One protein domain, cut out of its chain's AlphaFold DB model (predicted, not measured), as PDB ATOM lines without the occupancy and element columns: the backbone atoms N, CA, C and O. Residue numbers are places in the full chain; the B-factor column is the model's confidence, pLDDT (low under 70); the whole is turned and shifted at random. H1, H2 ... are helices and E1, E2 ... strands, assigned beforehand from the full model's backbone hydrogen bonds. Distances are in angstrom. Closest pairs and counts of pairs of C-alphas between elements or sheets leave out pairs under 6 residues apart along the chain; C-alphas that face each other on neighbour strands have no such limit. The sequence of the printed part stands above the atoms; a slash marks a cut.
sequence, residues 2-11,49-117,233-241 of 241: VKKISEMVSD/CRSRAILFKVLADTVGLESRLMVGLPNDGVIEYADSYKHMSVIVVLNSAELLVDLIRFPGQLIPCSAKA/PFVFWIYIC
ATOM      1  N   VAL A   2     -20.360  93.175 -20.432       56.62
ATOM      2  CA  VAL A   2     -19.543  91.952 -20.677       56.62
ATOM      3  C   VAL A   2     -20.234  90.870 -21.527       56.62
ATOM      4  O   VAL A   2     -19.620  90.372 -22.467       56.62
ATOM      5  N   LYS A   3     -21.520  90.560 -21.275       64.06
ATOM      6  CA  LYS A   3     -22.290  89.588 -22.077       64.06
ATOM      7  C   LYS A   3     -22.267  89.893 -23.586       64.06
ATOM      8  O   LYS A   3     -21.937  88.998 -24.348       64.06
ATOM      9  N   LYS A   4     -22.519  91.142 -24.006       66.00
ATOM     10  CA  LYS A   4     -22.541  91.555 -25.429       66.00
ATOM     11  C   LYS A   4     -21.188  91.318 -26.115       66.00
ATOM     12  O   LYS A   4     -21.141  90.903 -27.265       66.00
ATOM     13  N   ILE A   5     -20.088  91.541 -25.390       63.50
ATOM     14  CA  ILE A   5     -18.725  91.293 -25.885       63.50
ATOM     15  C   ILE A   5     -18.481  89.780 -25.998       63.50
ATOM     16  O   ILE A   5     -17.979  89.313 -27.016       63.50
ATOM     17  N   SER A   6     -18.911  88.998 -24.999       58.19
ATOM     18  CA  SER A   6     -18.853  87.529 -25.042       58.19
ATOM     19  C   SER A   6     -19.632  86.935 -26.219       58.19
ATOM     20  O   SER A   6     -19.189  85.969 -26.829       58.19
ATOM     21  N   GLU A   7     -20.799  87.504 -26.508       63.03
ATOM     22  CA  GLU A   7     -21.743  87.088 -27.547       63.03
ATOM     23  C   GLU A   7     -21.138  87.328 -28.939       63.03
ATOM     24  O   GLU A   7     -20.967  86.379 -29.704       63.03
ATOM     25  N   MET A   8     -20.632  88.541 -29.196       61.19
ATOM     26  CA  MET A   8     -19.932  88.881 -30.444       61.19
ATOM     27  C   MET A   8     -18.652  88.057 -30.674       61.19
ATOM     28  O   MET A   8     -18.399  87.632 -31.801       61.19
ATOM     29  N   VAL A   9     -17.860  87.779 -29.630       56.72
ATOM     30  CA  VAL A   9     -16.687  86.886 -29.735       56.72
ATOM     31  C   VAL A   9     -17.114  85.435 -30.009       56.72
ATOM     32  O   VAL A   9     -16.468  84.737 -30.788       56.72
ATOM     33  N   SER A  10     -18.223  84.975 -29.422       59.00
ATOM     34  CA  SER A  10     -18.730  83.610 -29.617       59.00
ATOM     35  C   SER A  10     -19.190  83.358 -31.056       59.00
ATOM     36  O   SER A  10     -18.815  82.344 -31.647       59.00
ATOM     37  N   ASP A  11     -19.966  84.273 -31.641       53.12
ATOM     38  CA  ASP A  11     -20.509  84.110 -32.998       53.12
ATOM     39  C   ASP A  11     -19.416  84.162 -34.076       53.12
ATOM     40  O   ASP A  11     -19.422  83.372 -35.024       53.12
ATOM     41  N   CYS A  49       0.700 101.370 -34.840       86.38
ATOM     42  CA  CYS A  49      -0.012 101.848 -33.651       86.38
ATOM     43  C   CYS A  49      -1.321 102.570 -34.010       86.38
ATOM     44  O   CYS A  49      -2.387 102.229 -33.501       86.38
ATOM     45  N   ARG A  50      -1.260 103.483 -34.987       87.31
ATOM     46  CA  ARG A  50      -2.404 104.217 -35.540       87.31
ATOM     47  C   ARG A  50      -3.465 103.293 -36.141       87.31
ATOM     48  O   ARG A  50      -4.647 103.479 -35.873       87.31
ATOM     49  N   SER A  51      -3.059 102.295 -36.926       86.50
ATOM     50  CA  SER A  51      -3.977 101.318 -37.530       86.50
ATOM     51  C   SER A  51      -4.718 100.508 -36.462       86.50
ATOM     52  O   SER A  51      -5.942 100.396 -36.527       86.50
ATOM     53  N   ARG A  52      -3.991  99.991 -35.461       87.31
ATOM     54  CA  ARG A  52      -4.556  99.195 -34.359       87.31
ATOM     55  C   ARG A  52      -5.468 100.025 -33.451       87.31
ATOM     56  O   ARG A  52      -6.581  99.603 -33.156       87.31
ATOM     57  N   ALA A  53      -5.040 101.225 -33.057       88.75
ATOM     58  CA  ALA A  53      -5.818 102.107 -32.187       88.75
ATOM     59  C   ALA A  53      -7.142 102.552 -32.838       88.75
ATOM     60  O   ALA A  53      -8.189 102.491 -32.194       88.75
ATOM     61  N   ILE A  54      -7.123 102.927 -34.126       90.94
ATOM     62  CA  ILE A  54      -8.343 103.265 -34.883       90.94
ATOM     63  C   ILE A  54      -9.275 102.052 -34.982       90.94
ATOM     64  O   ILE A  54     -10.475 102.189 -34.745       90.94
ATOM     65  N   LEU A  55      -8.740 100.865 -35.287       88.19
ATOM     66  CA  LEU A  55      -9.525  99.632 -35.355       88.19
ATOM     67  C   LEU A  55     -10.205  99.314 -34.014       88.19
ATOM     68  O   LEU A  55     -11.416  99.097 -33.972       88.19
ATOM     69  N   PHE A  56      -9.444  99.340 -32.921       89.56
ATOM     70  CA  PHE A  56      -9.965  99.109 -31.578       89.56
ATOM     71  C   PHE A  56     -11.042 100.133 -31.203       89.56
ATOM     72  O   PHE A  56     -12.083  99.742 -30.684       89.56
ATOM     73  N   LYS A  57     -10.850 101.422 -31.522       92.88
ATOM     74  CA  LYS A  57     -11.862 102.474 -31.319       92.88
ATOM     75  C   LYS A  57     -13.162 102.168 -32.071       92.88
ATOM     76  O   LYS A  57     -14.225 102.181 -31.458       92.88
ATOM     77  N   VAL A  58     -13.091 101.819 -33.358       91.44
ATOM     78  CA  VAL A  58     -14.282 101.444 -34.144       91.44
ATOM     79  C   VAL A  58     -15.000 100.248 -33.514       91.44
ATOM     80  O   VAL A  58     -16.215 100.288 -33.325       91.44
ATOM     81  N   LEU A  59     -14.268  99.198 -33.134       87.12
ATOM     82  CA  LEU A  59     -14.867  98.020 -32.503       87.12
ATOM     83  C   LEU A  59     -15.458  98.349 -31.116       87.12
ATOM     84  O   LEU A  59     -16.555  97.877 -30.804       87.12
ATOM     85  N   ALA A  60     -14.799  99.196 -30.320       89.62
ATOM     86  CA  ALA A  60     -15.295  99.696 -29.036       89.62
ATOM     87  C   ALA A  60     -16.641 100.424 -29.196       89.62
ATOM     88  O   ALA A  60     -17.596 100.133 -28.468       89.62
ATOM     89  N   ASP A  61     -16.761 101.278 -30.211       89.50
ATOM     90  CA  ASP A  61     -18.006 101.980 -30.517       89.50
ATOM     91  C   ASP A  61     -19.130 101.006 -30.926       89.50
ATOM     92  O   ASP A  61     -20.252 101.138 -30.433       89.50
ATOM     93  N   THR A  62     -18.848  99.953 -31.713       87.38
ATOM     94  CA  THR A  62     -19.881  98.939 -32.053       87.38
ATOM     95  C   THR A  62     -20.426  98.196 -30.826       87.38
ATOM     96  O   THR A  62     -21.628  97.897 -30.739       87.38
ATOM     97  N   VAL A  63     -19.577  97.909 -29.831       86.25
ATOM     98  CA  VAL A  63     -20.026  97.253 -28.594       86.25
ATOM     99  C   VAL A  63     -20.688  98.236 -27.621       86.25
ATOM    100  O   VAL A  63     -21.476  97.790 -26.782       86.25
ATOM    101  N   GLY A  64     -20.504  99.546 -27.801       88.50
ATOM    102  CA  GLY A  64     -21.054 100.600 -26.942       88.50
ATOM    103  C   GLY A  64     -20.154 100.921 -25.748       88.50
ATOM    104  O   GLY A  64     -20.645 101.054 -24.627       88.50
ATOM    105  N   LEU A  65     -18.838 100.971 -25.974       89.50
ATOM    106  CA  LEU A  65     -17.834 101.405 -25.002       89.50
ATOM    107  C   LEU A  65     -17.468 102.868 -25.232       89.50
ATOM    108  O   LEU A  65     -16.978 103.231 -26.302       89.50
ATOM    109  N   GLU A  66     -17.612 103.687 -24.192       92.00
ATOM    110  CA  GLU A  66     -17.035 105.026 -24.191       92.00
ATOM    111  C   GLU A  66     -15.506 104.925 -24.302       92.00
ATOM    112  O   GLU A  66     -14.837 104.236 -23.525       92.00
ATOM    113  N   SER A  67     -14.961 105.566 -25.334       92.38
ATOM    114  CA  SER A  67     -13.557 105.441 -25.710       92.38
ATOM    115  C   SER A  67     -13.073 106.657 -26.500       92.38
ATOM    116  O   SER A  67     -13.826 107.231 -27.294       92.38
ATOM    117  N   ARG A  68     -11.806 107.041 -26.327       93.19
ATOM    118  CA  ARG A  68     -11.166 108.163 -27.035       93.19
ATOM    119  C   ARG A  68      -9.770 107.786 -27.533       93.19
ATOM    120  O   ARG A  68      -9.004 107.150 -26.813       93.19
ATOM    121  N   LEU A  69      -9.447 108.181 -28.765       91.62
ATOM    122  CA  LEU A  69      -8.093 108.062 -29.315       91.62
ATOM    123  C   LEU A  69      -7.171 109.096 -28.665       91.62
ATOM    124  O   LEU A  69      -7.598 110.212 -28.373       91.62
ATOM    125  N   MET A  70      -5.903 108.737 -28.496       87.00
ATOM    126  CA  MET A  70      -4.865 109.600 -27.937       87.00
ATOM    127  C   MET A  70      -3.555 109.402 -28.706       87.00
ATOM    128  O   MET A  70      -3.204 108.275 -29.060       87.00
ATOM    129  N   VAL A  71      -2.835 110.492 -28.977       85.25
ATOM    130  CA  VAL A  71      -1.534 110.476 -29.664       85.25
ATOM    131  C   VAL A  71      -0.476 110.990 -28.703       85.25
ATOM    132  O   VAL A  71      -0.593 112.104 -28.199       85.25
ATOM    133  N   GLY A  72       0.545 110.169 -28.474       73.56
ATOM    134  CA  GLY A  72       1.588 110.409 -27.488       73.56
ATOM    135  C   GLY A  72       1.156 110.135 -26.042       73.56
ATOM    136  O   GLY A  72       0.001 110.301 -25.660       73.56
ATOM    137  N   LEU A  73       2.131 109.722 -25.234       55.25
ATOM    138  CA  LEU A  73       2.171 109.875 -23.775       55.25
ATOM    139  C   LEU A  73       3.650 109.974 -23.362       55.25
ATOM    140  O   LEU A  73       4.468 109.248 -23.941       55.25
ATOM    141  N   PRO A  74       4.011 110.817 -22.377       52.78
ATOM    142  CA  PRO A  74       5.373 110.886 -21.863       52.78
ATOM    143  C   PRO A  74       5.775 109.546 -21.231       52.78
ATOM    144  O   PRO A  74       4.944 108.839 -20.663       52.78
ATOM    145  N   ASN A  75       7.061 109.204 -21.307       53.19
ATOM    146  CA  ASN A  75       7.608 108.122 -20.494       53.19
ATOM    147  C   ASN A  75       7.784 108.590 -19.048       53.19
ATOM    148  O   ASN A  75       8.420 109.617 -18.813       53.19
ATOM    149  N   ASP A  76       7.342 107.776 -18.092       59.50
ATOM    150  CA  ASP A  76       7.749 107.882 -16.685       59.50
ATOM    151  C   ASP A  76       9.148 107.257 -16.488       59.50
ATOM    152  O   ASP A  76       9.334 106.238 -15.827       59.50
ATOM    153  N   GLY A  77      10.136 107.859 -17.160       57.03
ATOM    154  CA  GLY A  77      11.560 107.557 -17.027       57.03
ATOM    155  C   GLY A  77      12.158 106.449 -17.915       57.03
ATOM    156  O   GLY A  77      11.513 105.500 -18.354       57.03
ATOM    157  N   VAL A  78      13.473 106.582 -18.116       49.59
ATOM    158  CA  VAL A  78      14.479 105.531 -18.389       49.59
ATOM    159  C   VAL A  78      14.432 104.752 -19.722       49.59
ATOM    160  O   VAL A  78      15.504 104.359 -20.174       49.59
ATOM    161  N   ILE A  79      13.294 104.543 -20.404       53.38
ATOM    162  CA  ILE A  79      13.263 103.740 -21.656       53.38
ATOM    163  C   ILE A  79      12.820 104.554 -22.882       53.38
ATOM    164  O   ILE A  79      11.632 104.660 -23.191       53.38
ATOM    165  N   GLU A  80      13.786 105.087 -23.635       45.94
ATOM    166  CA  GLU A  80      13.560 105.823 -24.888       45.94
ATOM    167  C   GLU A  80      13.084 104.927 -26.051       45.94
ATOM    168  O   GLU A  80      13.825 104.583 -26.971       45.94
ATOM    169  N   TYR A  81      11.794 104.589 -26.064       53.59
ATOM    170  CA  TYR A  81      11.130 104.123 -27.280       53.59
ATOM    171  C   TYR A  81      11.000 105.284 -28.278       53.59
ATOM    172  O   TYR A  81      10.198 106.196 -28.075       53.59
ATOM    173  N   ALA A  82      11.760 105.223 -29.375       51.50
ATOM    174  CA  ALA A  82      11.936 106.302 -30.359       51.50
ATOM    175  C   ALA A  82      10.664 106.777 -31.112       51.50
ATOM    176  O   ALA A  82      10.737 107.724 -31.891       51.50
ATOM    177  N   ASP A  83       9.504 106.149 -30.887       54.72
ATOM    178  CA  ASP A  83       8.205 106.515 -31.485       54.72
ATOM    179  C   ASP A  83       7.221 107.141 -30.464       54.72
ATOM    180  O   ASP A  83       6.075 107.442 -30.793       54.72
ATOM    181  N   SER A  84       7.644 107.366 -29.212       61.00
ATOM    182  CA  SER A  84       6.780 107.774 -28.082       61.00
ATOM    183  C   SER A  84       5.894 109.005 -28.335       61.00
ATOM    184  O   SER A  84       4.743 109.024 -27.901       61.00
ATOM    185  N   TYR A  85       6.391 109.998 -29.079       60.53
ATOM    186  CA  TYR A  85       5.665 111.230 -29.430       60.53
ATOM    187  C   TYR A  85       4.676 111.085 -30.602       60.53
ATOM    188  O   TYR A  85       3.885 111.996 -30.846       60.53
ATOM    189  N   LYS A  86       4.714 109.975 -31.351       72.94
ATOM    190  CA  LYS A  86       3.830 109.711 -32.509       72.94
ATOM    191  C   LYS A  86       2.924 108.499 -32.303       72.94
ATOM    192  O   LYS A  86       1.912 108.365 -32.995       72.94
ATOM    193  N   HIS A  87       3.271 107.643 -31.348       85.50
ATOM    194  CA  HIS A  87       2.529 106.448 -30.985       85.50
ATOM    195  C   HIS A  87       1.074 106.762 -30.602       85.50
ATOM    196  O   HIS A  87       0.803 107.658 -29.802       85.50
ATOM    197  N   MET A  88       0.131 106.006 -31.168       88.25
ATOM    198  CA  MET A  88      -1.303 106.171 -30.925       88.25
ATOM    199  C   MET A  88      -1.837 105.060 -30.015       88.25
ATOM    200  O   MET A  88      -1.552 103.880 -30.221       88.25
ATOM    201  N   SER A  89      -2.644 105.453 -29.034       88.50
ATOM    202  CA  SER A  89      -3.264 104.589 -28.024       88.50
ATOM    203  C   SER A  89      -4.738 104.963 -27.821       88.50
ATOM    204  O   SER A  89      -5.245 105.890 -28.465       88.50
ATOM    205  N   VAL A  90      -5.452 104.228 -26.965       90.38
ATOM    206  CA  VAL A  90      -6.883 104.457 -26.701       90.38
ATOM    207  C   VAL A  90      -7.124 104.515 -25.197       90.38
ATOM    208  O   VAL A  90      -6.642 103.650 -24.472       90.38
ATOM    209  N   ILE A  91      -7.890 105.497 -24.721       90.75
ATOM    210  CA  ILE A  91      -8.483 105.450 -23.377       90.75
ATOM    211  C   ILE A  91      -9.894 104.879 -23.498       90.75
ATOM    212  O   ILE A  91     -10.655 105.316 -24.363       90.75
ATOM    213  N   VAL A  92     -10.254 103.933 -22.633       91.25
ATOM    214  CA  VAL A  92     -11.620 103.413 -22.470       91.25
ATOM    215  C   VAL A  92     -12.147 103.735 -21.078       91.25
ATOM    216  O   VAL A  92     -11.385 103.718 -20.111       91.25
ATOM    217  N   VAL A  93     -13.450 103.987 -20.960       89.88
ATOM    218  CA  VAL A  93     -14.119 104.135 -19.662       89.88
ATOM    219  C   VAL A  93     -14.827 102.824 -19.325       89.88
ATOM    220  O   VAL A  93     -15.753 102.401 -20.018       89.88
ATOM    221  N   LEU A  94     -14.390 102.161 -18.253       87.31
ATOM    222  CA  LEU A  94     -15.008 100.943 -17.723       87.31
ATOM    223  C   LEU A  94     -15.360 101.143 -16.253       87.31
ATOM    224  O   LEU A  94     -14.500 101.473 -15.446       87.31
ATOM    225  N   ASN A  95     -16.623 100.901 -15.890       85.94
ATOM    226  CA  ASN A  95     -17.121 101.022 -14.512       85.94
ATOM    227  C   ASN A  95     -16.776 102.384 -13.861       85.94
ATOM    228  O   ASN A  95     -16.395 102.439 -12.694       85.94
ATOM    229  N   SER A  96     -16.878 103.470 -14.637       84.31
ATOM    230  CA  SER A  96     -16.500 104.843 -14.254       84.31
ATOM    231  C   SER A  96     -15.006 105.072 -13.954       84.31
ATOM    232  O   SER A  96     -14.656 106.104 -13.388       84.31
ATOM    233  N   ALA A  97     -14.122 104.153 -14.356       83.25
ATOM    234  CA  ALA A  97     -12.672 104.332 -14.334       83.25
ATOM    235  C   ALA A  97     -12.112 104.455 -15.760       83.25
ATOM    236  O   ALA A  97     -12.501 103.706 -16.659       83.25
ATOM    237  N   GLU A  98     -11.173 105.379 -15.958       88.81
ATOM    238  CA  GLU A  98     -10.428 105.523 -17.210       88.81
ATOM    239  C   GLU A  98      -9.248 104.542 -17.254       88.81
ATOM    240  O   GLU A  98      -8.464 104.452 -16.304       88.81
ATOM    241  N   LEU A  99      -9.114 103.809 -18.361       87.50
ATOM    242  CA  LEU A  99      -8.068 102.811 -18.581       87.50
ATOM    243  C   LEU A  99      -7.402 103.032 -19.946       87.50
ATOM    244  O   LEU A  99      -8.080 103.136 -20.968       87.50
ATOM    245  N   LEU A 100      -6.073 103.047 -19.973       89.00
ATOM    246  CA  LEU A 100      -5.250 103.074 -21.177       89.00
ATOM    247  C   LEU A 100      -5.130 101.668 -21.788       89.00
ATOM    248  O   LEU A 100      -4.790 100.703 -21.100       89.00
ATOM    249  N   VAL A 101      -5.358 101.587 -23.099       89.12
ATOM    250  CA  VAL A 101      -5.127 100.428 -23.968       89.12
ATOM    251  C   VAL A 101      -3.997 100.769 -24.938       89.12
ATOM    252  O   VAL A 101      -4.080 101.748 -25.687       89.12
ATOM    253  N   ASP A 102      -2.951  99.942 -24.955       87.25
ATOM    254  CA  ASP A 102      -1.780 100.136 -25.812       87.25
ATOM    255  C   ASP A 102      -1.387  98.840 -26.534       87.25
ATOM    256  O   ASP A 102      -0.675  97.989 -26.008       87.25
ATOM    257  N   LEU A 103      -1.849  98.707 -27.776       85.25
ATOM    258  CA  LEU A 103      -1.741  97.484 -28.577       85.25
ATOM    259  C   LEU A 103      -0.333  97.217 -29.147       85.25
ATOM    260  O   LEU A 103      -0.153  96.244 -29.875       85.25
ATOM    261  N   ILE A 104       0.659  98.065 -28.845       81.88
ATOM    262  CA  ILE A 104       2.061  97.860 -29.252       81.88
ATOM    263  C   ILE A 104       2.972  97.715 -28.030       81.88
ATOM    264  O   ILE A 104       3.758  96.772 -27.976       81.88
ATOM    265  N   ARG A 105       2.878  98.628 -27.052       81.56
ATOM    266  CA  ARG A 105       3.760  98.625 -25.872       81.56
ATOM    267  C   ARG A 105       3.271  97.677 -24.775       81.56
ATOM    268  O   ARG A 105       4.093  97.068 -24.099       81.56
ATOM    269  N   PHE A 106       1.952  97.522 -24.621       80.19
ATOM    270  CA  PHE A 106       1.336  96.729 -23.550       80.19
ATOM    271  C   PHE A 106       0.170  95.852 -24.067       80.19
ATOM    272  O   PHE A 106      -0.952  95.938 -23.555       80.19
ATOM    273  N   PRO A 107       0.395  95.004 -25.094       82.00
ATOM    274  CA  PRO A 107      -0.661  94.200 -25.706       82.00
ATOM    275  C   PRO A 107      -1.332  93.267 -24.686       82.00
ATOM    276  O   PRO A 107      -0.675  92.650 -23.848       82.00
ATOM    277  N   GLY A 108      -2.661  93.177 -24.764       79.88
ATOM    278  CA  GLY A 108      -3.500  92.428 -23.822       79.88
ATOM    279  C   GLY A 108      -3.805  93.142 -22.495       79.88
ATOM    280  O   GLY A 108      -4.599  92.620 -21.714       79.88
ATOM    281  N   GLN A 109      -3.217  94.314 -22.220       80.75
ATOM    282  CA  GLN A 109      -3.307  94.973 -20.910       80.75
ATOM    283  C   GLN A 109      -4.281  96.163 -20.884       80.75
ATOM    284  O   GLN A 109      -4.513  96.836 -21.888       80.75
ATOM    285  N   LEU A 110      -4.817  96.432 -19.690       85.56
ATOM    286  CA  LEU A 110      -5.573  97.634 -19.334       85.56
ATOM    287  C   LEU A 110      -4.828  98.341 -18.201       85.56
ATOM    288  O   LEU A 110      -4.713  97.789 -17.106       85.56
ATOM    289  N   ILE A 111      -4.318  99.543 -18.457       85.12
ATOM    290  CA  ILE A 111      -3.493 100.302 -17.508       85.12
ATOM    291  C   ILE A 111      -4.350 101.417 -16.890       85.12
ATOM    292  O   ILE A 111      -4.779 102.305 -17.625       85.12
ATOM    293  N   PRO A 112      -4.624 101.421 -15.572       86.19
ATOM    294  CA  PRO A 112      -5.444 102.462 -14.960       86.19
ATOM    295  C   PRO A 112      -4.853 103.866 -15.111       86.19
ATOM    296  O   PRO A 112      -3.696 104.109 -14.755       86.19
ATOM    297  N   CYS A 113      -5.665 104.817 -15.575       76.25
ATOM    298  CA  CYS A 113      -5.295 106.226 -15.656       76.25
ATOM    299  C   CYS A 113      -5.311 106.850 -14.252       76.25
ATOM    300  O   CYS A 113      -6.282 107.476 -13.830       76.25
ATOM    301  N   SER A 114      -4.221 106.649 -13.510       65.62
ATOM    302  CA  SER A 114      -4.006 107.272 -12.202       65.62
ATOM    303  C   SER A 114      -4.154 108.795 -12.282       65.62
ATOM    304  O   SER A 114      -3.612 109.429 -13.187       65.62
ATOM    305  N   ALA A 115      -4.796 109.399 -11.278       51.94
ATOM    306  CA  ALA A 115      -4.987 110.850 -11.176       51.94
ATOM    307  C   ALA A 115      -3.673 111.661 -11.066       51.94
ATOM    308  O   ALA A 115      -3.701 112.886 -11.119       51.94
ATOM    309  N   LYS A 116      -2.515 110.994 -10.929       49.22
ATOM    310  CA  LYS A 116      -1.181 111.609 -11.060       49.22
ATOM    311  C   LYS A 116      -0.661 111.707 -12.503       49.22
ATOM    312  O   LYS A 116       0.332 112.392 -12.716       49.22
ATOM    313  N   ALA A 117      -1.280 111.016 -13.461       50.31
ATOM    314  CA  ALA A 117      -0.768 110.844 -14.825       50.31
ATOM    315  C   ALA A 117      -1.724 111.345 -15.925       50.31
ATOM    316  O   ALA A 117      -1.303 111.515 -17.066       50.31
ATOM    317  N   PRO A 233     -14.058  88.303 -21.743       51.47
ATOM    318  CA  PRO A 233     -13.910  88.378 -23.195       51.47
ATOM    319  C   PRO A 233     -13.259  89.693 -23.650       51.47
ATOM    320  O   PRO A 233     -12.704  89.742 -24.739       51.47
ATOM    321  N   PHE A 234     -13.263  90.732 -22.805       51.50
ATOM    322  CA  PHE A 234     -12.556  91.987 -23.044       51.50
ATOM    323  C   PHE A 234     -11.037  91.798 -23.194       51.50
ATOM    324  O   PHE A 234     -10.461  92.309 -24.146       51.50
ATOM    325  N   VAL A 235     -10.380  91.045 -22.303       53.97
ATOM    326  CA  VAL A 235      -8.918  90.841 -22.362       53.97
ATOM    327  C   VAL A 235      -8.549  90.030 -23.603       53.97
ATOM    328  O   VAL A 235      -7.651  90.409 -24.350       53.97
ATOM    329  N   PHE A 236      -9.308  88.970 -23.888       51.97
ATOM    330  CA  PHE A 236      -9.153  88.171 -25.106       51.97
ATOM    331  C   PHE A 236      -9.355  89.004 -26.389       51.97
ATOM    332  O   PHE A 236      -8.661  88.804 -27.381       51.97
ATOM    333  N   TRP A 237     -10.255  89.987 -26.353       59.62
ATOM    334  CA  TRP A 237     -10.506  90.925 -27.446       59.62
ATOM    335  C   TRP A 237      -9.408  91.998 -27.604       59.62
ATOM    336  O   TRP A 237      -9.122  92.397 -28.732       59.62
ATOM    337  N   ILE A 238      -8.698  92.387 -26.534       57.38
ATOM    338  CA  ILE A 238      -7.454  93.178 -26.649       57.38
ATOM    339  C   ILE A 238      -6.347  92.337 -27.312       57.38
ATOM    340  O   ILE A 238      -5.646  92.848 -28.177       57.38
ATOM    341  N   TYR A 239      -6.226  91.041 -26.990       53.75
ATOM    342  CA  TYR A 239      -5.297  90.114 -27.671       53.75
ATOM    343  C   TYR A 239      -5.635  89.840 -29.153       53.75
ATOM    344  O   TYR A 239      -4.837  89.227 -29.861       53.75
ATOM    345  N   ILE A 240      -6.805  90.280 -29.623       55.28
ATOM    346  CA  ILE A 240      -7.264  90.187 -31.016       55.28
ATOM    347  C   ILE A 240      -6.888  91.441 -31.839       55.28
ATOM    348  O   ILE A 240      -6.934  91.374 -33.067       55.28
ATOM    349  N   CYS A 241      -6.522  92.565 -31.206       53.53
ATOM    350  CA  CYS A 241      -6.322  93.865 -31.870       53.53
ATOM    351  C   CYS A 241      -4.846  94.267 -32.056       53.53
ATOM    352  O   CYS A 241      -4.593  95.191 -32.863       53.53
TER     353      CYS A 241
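Overview. This is residues 2 to 11, 49 to 117 and 233 to 241 of the 241 residues of the protein "Mitogen activated protein kinase kinase isoform 3" of Hibiscus syriacus (UniProt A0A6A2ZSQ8). A small sheet of three antiparallel strands, E1, E2 and E3, has the helix H2 packed lengthwise over one face. Off the sheet, the short helix H3 meets the side of H1 with its first residue, Pro 233, near Ser 6, the two about perpendicular; H1 makes one end of the long axis, and the loop of residues 72 to 87 makes the other. The printed part has 88 residues, with three named helices and three named strands in the order H1 H2 E1 E2 E3 H3, and its class is mixed, helices and strands. The sheet's order is E1 - E2 - E3. The whole is compact by its radius of gyration of the C-alphas, 13.4 A, yet elongated in outline, with spans of 42 by 27 by 17 A.

Along the chain. H1 covers residues 2 to 11, 14.6 A long, from C-alpha 2 at (-19.543, 91.952, -20.677). H2 covers residues 49 to 63, 21.1 A, from C-alpha 49 at (-0.012, 101.848, -33.651). The strands are E1, residues 67 to 71, 13.6 A; E2, residues 88 to 94, 19.7 A; and E3, residues 97 to 101, 12.8 A. H3 covers residues 233 to 238, 8.8 A, to C-alpha 238 at (-7.454, 93.178, -26.649).

Arrangement. The sheet is a meander, each strand the antiparallel neighbour of the one before, with hairpins E1 and E2, and E2 and E3. N 68 and O 91 are 2.9 A apart, within hydrogen-bond range, and so are N 92 and O 99, at 2.9 A. Residues 99 to 100 of E3 also pair antiparallel with residues 111 to 112. H2 is on the sheet at a height of 8.7 A, making two layers, a helix on one face of a sheet. It lies over E2 and only just over E1, where 3 of its C-alphas fall, and runs along the strands, at 14 degrees to E2 on the local plane. The closest C-alphas of H2 and E2 are those of Arg 50 and Met 88, 5.1 A apart. H1 and H2 are close but not clearly touching, with the C-alphas of Ile 5 and Val 63 closest at 6.7 A. H1 and H3 touch, about perpendicular at 74 degrees, with the C-alphas of Ser 6 and Pro 233 closest at 5.3 A. H2 and H3 are only just apart, at 8.1 A. H1 and H3 are not on the sheet. In H1, H2 and H3 every O i to N i+4 pair is within hydrogen-bond range.

Size, cuts and confidence. The C-alphas of Asp 11 and Val 78, the two farthest apart, are 43.5 A apart. Residues 12 to 48 are not printed, with 27.1 A between C-alphas 11 and 49, nor are residues 118 to 232, with 27.3 A between C-alphas 117 and 233. The link from E1 to E2 is long, 16 residues; those from H2 to E1 and from E2 to E3 are tight. The mean pLDDT of the printed part is 74.1, and residues 2 to 11, 73 to 85, 114 to 117 and 233 to 241 are under 70.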